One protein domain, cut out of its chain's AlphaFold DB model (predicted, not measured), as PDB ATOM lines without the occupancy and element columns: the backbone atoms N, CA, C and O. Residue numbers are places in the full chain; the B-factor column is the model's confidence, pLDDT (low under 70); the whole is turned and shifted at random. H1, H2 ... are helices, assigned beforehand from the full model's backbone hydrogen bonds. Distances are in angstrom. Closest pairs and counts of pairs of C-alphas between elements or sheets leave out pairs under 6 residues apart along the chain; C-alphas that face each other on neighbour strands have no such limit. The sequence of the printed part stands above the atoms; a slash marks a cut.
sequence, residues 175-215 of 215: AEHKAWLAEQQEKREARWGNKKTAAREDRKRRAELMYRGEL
ATOM      1  N   ALA A 175      17.631  16.788  16.897       93.88
ATOM      2  CA  ALA A 175      18.412  16.418  15.715       93.88
ATOM      3  C   ALA A 175      18.668  14.905  15.626       93.88
ATOM      4  O   ALA A 175      18.518  14.328  14.551       93.88
ATOM      5  N   GLU A 176      18.944  14.261  16.760       94.38
ATOM      6  CA  GLU A 176      19.171  12.814  16.853       94.38
ATOM      7  C   GLU A 176      17.954  12.017  16.371       94.38
ATOM      8  O   GLU A 176      18.069  11.131  15.528       94.38
ATOM      9  N   HIS A 177      16.750  12.394  16.813       94.00
ATOM     10  CA  HIS A 177      15.520  11.726  16.388       94.00
ATOM     11  C   HIS A 177      15.216  11.960  14.900       94.00
ATOM     12  O   HIS A 177      14.679  11.081  14.226       94.00
ATOM     13  N   LYS A 178      15.565  13.132  14.351       94.00
ATOM     14  CA  LYS A 178      15.442  13.394  12.907       94.00
ATOM     15  C   LYS A 178      16.406  12.530  12.093       94.00
ATOM     16  O   LYS A 178      15.987  11.990  11.074       94.00
ATOM     17  N   ALA A 179      17.651  12.383  12.550       96.25
ATOM     18  CA  ALA A 179      18.638  11.512  11.917       96.25
ATOM     19  C   ALA A 179      18.172  10.050  11.947       96.25
ATOM     20  O   ALA A 179      18.119   9.400  10.907       96.25
ATOM     21  N   TRP A 180      17.689   9.580  13.100       95.88
ATOM     22  CA  TRP A 180      17.110   8.244  13.227       95.88
ATOM     23  C   TRP A 180      15.935   8.016  12.262       95.88
ATOM     24  O   TRP A 180      15.882   6.992  11.581       95.88
ATOM     25  N   LEU A 181      15.005   8.972  12.134       95.19
ATOM     26  CA  LEU A 181      13.903   8.876  11.166       95.19
ATOM     27  C   LEU A 181      14.398   8.814   9.712       95.19
ATOM     28  O   LEU A 181      13.826   8.064   8.917       95.19
ATOM     29  N   ALA A 182      15.441   9.576   9.374       96.50
ATOM     30  CA  ALA A 182      16.053   9.556   8.047       96.50
ATOM     31  C   ALA A 182      16.691   8.190   7.744       96.50
ATOM     32  O   ALA A 182      16.422   7.618   6.691       96.50
ATOM     33  N   GLU A 183      17.418   7.601   8.697       97.31
ATOM     34  CA  GLU A 183      17.970   6.247   8.553       97.31
ATOM     35  C   GLU A 183      16.873   5.185   8.380       97.31
ATOM     36  O   GLU A 183      17.001   4.259   7.577       97.31
ATOM     37  N   GLN A 184      15.768   5.285   9.129       96.69
ATOM     38  CA  GLN A 184      14.637   4.364   8.966       96.69
ATOM     39  C   GLN A 184      13.975   4.520   7.594       96.69
ATOM     40  O   GLN A 184      13.531   3.531   7.001       96.69
ATOM     41  N   GLN A 185      13.898   5.748   7.078       95.69
ATOM     42  CA  GLN A 185      13.416   6.005   5.730       95.69
ATOM     43  C   GLN A 185      14.347   5.373   4.689       95.69
ATOM     44  O   GLN A 185      13.862   4.615   3.852       95.69
ATOM     45  N   GLU A 186      15.657   5.575   4.801       96.56
ATOM     46  CA  GLU A 186      16.657   4.989   3.903       96.56
ATOM     47  C   GLU A 186      16.591   3.456   3.907       96.56
ATOM     48  O   GLU A 186      16.491   2.833   2.852       96.56
ATOM     49  N   LYS A 187      16.503   2.822   5.084       97.25
ATOM     50  CA  LYS A 187      16.325   1.361   5.202       97.25
ATOM     51  C   LYS A 187      15.053   0.868   4.511       97.25
ATOM     52  O   LYS A 187      15.021  -0.243   3.979       97.25
ATOM     53  N   ARG A 188      13.974   1.659   4.523       95.75
ATOM     54  CA  ARG A 188      12.721   1.326   3.819       95.75
ATOM     55  C   ARG A 188      12.836   1.535   2.315       95.75
ATOM     56  O   ARG A 188      12.196   0.783   1.579       95.75
ATOM     57  N   GLU A 189      13.591   2.536   1.882       94.62
ATOM     58  CA  GLU A 189      13.849   2.859   0.477       94.62
ATOM     59  C   GLU A 189      14.801   1.845  -0.165       94.62
ATOM     60  O   GLU A 189      14.507   1.350  -1.248       94.62
ATOM     61  N   ALA A 190      15.833   1.397   0.555       95.50
ATOM     62  CA  ALA A 190      16.752   0.338   0.132       95.50
ATOM     63  C   ALA A 190      16.049  -1.009  -0.129       95.50
ATOM     64  O   ALA A 190      16.512  -1.823  -0.921       95.50
ATOM     65  N   ARG A 191      14.892  -1.250   0.507       96.75
ATOM     66  CA  ARG A 191      14.057  -2.443   0.266       96.75
ATOM     67  C   ARG A 191      13.221  -2.355  -1.013       96.75
ATOM     68  O   ARG A 191      12.501  -3.301  -1.335       96.75
ATOM     69  N   TRP A 192      13.193  -1.217  -1.703       96.56
ATOM     70  CA  TRP A 192      12.403  -1.076  -2.924       96.56
ATOM     71  C   TRP A 192      13.115  -1.740  -4.102       96.56
ATOM     72  O   TRP A 192      14.277  -1.476  -4.372       96.56
ATOM     73  N   GLY A 193      12.390  -2.579  -4.845       97.50
ATOM     74  CA  GLY A 193      12.876  -3.086  -6.127       97.50
ATOM     75  C   GLY A 193      12.826  -2.018  -7.227       97.50
ATOM     76  O   GLY A 193      12.041  -1.069  -7.152       97.50
ATOM     77  N   ASN A 194      13.590  -2.237  -8.300       97.00
ATOM     78  CA  ASN A 194      13.825  -1.282  -9.395       97.00
ATOM     79  C   ASN A 194      12.548  -0.614  -9.935       97.00
ATOM     80  O   ASN A 194      12.501   0.602 -10.099       97.00
ATOM     81  N   LYS A 195      11.473  -1.387 -10.149       97.56
ATOM     82  CA  LYS A 195      10.194  -0.861 -10.662       97.56
ATOM     83  C   LYS A 195       9.561   0.174  -9.727       97.56
ATOM     84  O   LYS A 195       8.995   1.164 -10.186       97.56
ATOM     85  N   LYS A 196       9.628  -0.054  -8.412       97.38
ATOM     86  CA  LYS A 196       9.050   0.854  -7.414       97.38
ATOM     87  C   LYS A 196       9.894   2.118  -7.280       97.38
ATOM     88  O   LYS A 196       9.313   3.195  -7.178       97.38
ATOM     89  N   THR A 197      11.217   1.982  -7.310       96.81
ATOM     90  CA  THR A 197      12.153   3.112  -7.270       96.81
ATOM     91  C   THR A 197      11.945   4.030  -8.474       96.81
ATOM     92  O   THR A 197      11.614   5.198  -8.278       96.81
ATOM     93  N   ALA A 198      11.947   3.486  -9.698       97.88
ATOM     94  CA  ALA A 198      11.678   4.253 -10.918       97.88
ATOM     95  C   ALA A 198      10.317   4.979 -10.871       97.88
ATOM     96  O   ALA A 198      10.234   6.178 -11.121       97.88
ATOM     97  N   ALA A 199       9.250   4.298 -10.436       98.12
ATOM     98  CA  ALA A 199       7.927   4.918 -10.321       98.12
ATOM     99  C   ALA A 199       7.862   6.053  -9.275       98.12
ATOM    100  O   ALA A 199       7.059   6.984  -9.403       98.12
ATOM    101  N   ARG A 200       8.668   5.980  -8.207       97.12
ATOM    102  CA  ARG A 200       8.759   7.029  -7.178       97.12
ATOM    103  C   ARG A 200       9.532   8.236  -7.690       97.12
ATOM    104  O   ARG A 200       9.079   9.358  -7.467       97.12
ATOM    105  N   GLU A 201      10.618   8.009  -8.418       97.25
ATOM    106  CA  GLU A 201      11.352   9.071  -9.101       97.25
ATOM    107  C   GLU A 201      10.485   9.769 -10.151       97.25
ATOM    108  O   GLU A 201      10.385  10.990 -10.131       97.25
ATOM    109  N   ASP A 202       9.764   9.022 -10.993       97.62
ATOM    110  CA  ASP A 202       8.835   9.592 -11.977       97.62
ATOM    111  C   ASP A 202       7.744  10.433 -11.309       97.62
ATOM    112  O   ASP A 202       7.344  11.480 -11.815       97.62
ATOM    113  N   ARG A 203       7.238  10.000 -10.147       97.00
ATOM    114  CA  ARG A 203       6.278  10.790  -9.364       97.00
ATOM    115  C   ARG A 203       6.894  12.100  -8.874       97.00
ATOM    116  O   ARG A 203       6.207  13.118  -8.921       97.00
ATOM    117  N   LYS A 204       8.147  12.077  -8.411       96.81
ATOM    118  CA  LYS A 204       8.875  13.279  -7.986       96.81
ATOM    119  C   LYS A 204       9.093  14.224  -9.171       96.81
ATOM    120  O   LYS A 204       8.715  15.385  -9.076       96.81
ATOM    121  N   ARG A 205       9.564  13.702 -10.309       97.12
ATOM    122  CA  ARG A 205       9.749  14.477 -11.545       97.12
ATOM    123  C   ARG A 205       8.439  15.103 -12.018       97.12
ATOM    124  O   ARG A 205       8.409  16.288 -12.298       97.12
ATOM    125  N   ARG A 206       7.324  14.364 -12.016       97.31
ATOM    126  CA  ARG A 206       6.006  14.928 -12.365       97.31
ATOM    127  C   ARG A 206       5.562  16.050 -11.428       97.31
ATOM    128  O   ARG A 206       4.981  17.019 -11.894       97.31
ATOM    129  N   ALA A 207       5.830  15.937 -10.126       96.38
ATOM    130  CA  ALA A 207       5.534  17.021  -9.194       96.38
ATOM    131  C   ALA A 207       6.389  18.265  -9.490       96.38
ATOM    132  O   ALA A 207       5.869  19.373  -9.493       96.38
ATOM    133  N   GLU A 208       7.677  18.087  -9.786       96.69
ATOM    134  CA  GLU A 208       8.573  19.186 -10.169       96.69
ATOM    135  C   GLU A 208       8.135  19.860 -11.478       96.69
ATOM    136  O   GLU A 208       8.050  21.084 -11.530       96.69
ATOM    137  N   LEU A 209       7.790  19.071 -12.500       97.06
ATOM    138  CA  LEU A 209       7.268  19.552 -13.784       97.06
ATOM    139  C   LEU A 209       5.964  20.345 -13.611       97.06
ATOM    140  O   LEU A 209       5.810  21.401 -14.216       97.06
ATOM    141  N   MET A 210       5.064  19.887 -12.733       95.75
ATOM    142  CA  MET A 210       3.831  20.612 -12.405       95.75
ATOM    143  C   MET A 210       4.134  22.007 -11.839       95.75
ATOM    144  O   MET A 210       3.544  22.989 -12.281       95.75
ATOM    145  N   TYR A 211       5.071  22.131 -10.891       94.50
ATOM    146  CA  TYR A 211       5.430  23.442 -10.329       94.50
ATOM    147  C   TYR A 211       6.136  24.362 -11.335       94.50
ATOM    148  O   TYR A 211       6.097  25.578 -11.165       94.50
ATOM    149  N   ARG A 212       6.764  23.799 -12.375       95.81
ATOM    150  CA  ARG A 212       7.356  24.557 -13.489       95.81
ATOM    151  C   ARG A 212       6.354  24.923 -14.589       95.81
ATOM    152  O   ARG A 212       6.691  25.737 -15.440       95.81
ATOM    153  N   GLY A 213       5.147  24.353 -14.572       92.69
ATOM    154  CA  GLY A 213       4.139  24.554 -15.619       92.69
ATOM    155  C   GLY A 213       4.403  23.759 -16.903       92.69
ATOM    156  O   GLY A 213       3.957  24.160 -17.972       92.69
ATOM    157  N   GLU A 214       5.146  22.652 -16.813       94.81
ATOM    158  CA  GLU A 214       5.454  21.756 -17.941       94.81
ATOM    159  C   GLU A 214       4.450  20.585 -18.067       94.81
ATOM    160  O   GLU A 214       4.540  19.790 -19.005       94.81
ATOM    161  N   LEU A 215       3.509  20.462 -17.117       90.38
ATOM    162  CA  LEU A 215       2.456  19.439 -17.034       90.38
ATOM    163  C   LEU A 215       1.093  20.044 -16.704       90.38
ATOM    164  O   LEU A 215       1.067  21.035 -15.941       90.38
TER     165      LEU A 215
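AT A GLANCE: This is residues 175 to 215 of the 215 residues of an uncharacterized protein of Cordyceps fumosorosea (strain ARSEF 2679) (UniProt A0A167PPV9). Two helices, H1 and then H2, make a wide, flat V, with the tight link at its point and the far parts of both arms standing free. The last residues, 213 to 215, form a short tail that folds back beyond the end of H2. The printed part has 41 residues with two named helices and no named strand, and its class is all helix. It is only just extended, close to loose, with a radius of gyration of the C-alphas of 13.8 A and spans of 38 by 27 by 5 A.

IN THESE COORDINATES: H1, residues 175 to 190, begins at C-alpha 175 at (18.412, 16.418, 15.715) and is 22.5 A long from first to last C-alpha. H2, residues 194 to 212, is 26.9 A long and ends at C-alpha 212 at (7.356, 24.557, -13.489).

HOW THE PARTS SIT: H1 and H2 are close but not clearly touching; their closest C-alphas, those of Glu 189 and Thr 197, are 7.9 A apart. They run opposite ways at a steep tilt of 60 degrees. In H1 and H2 every O i to N i+4 pair is within hydrogen-bond range.

THE WHOLE: The two C-alphas farthest apart, those of Glu 176 and Glu 214, are 38.5 A apart. The printed part has no cut, and no printed residue has a pLDDT under 70.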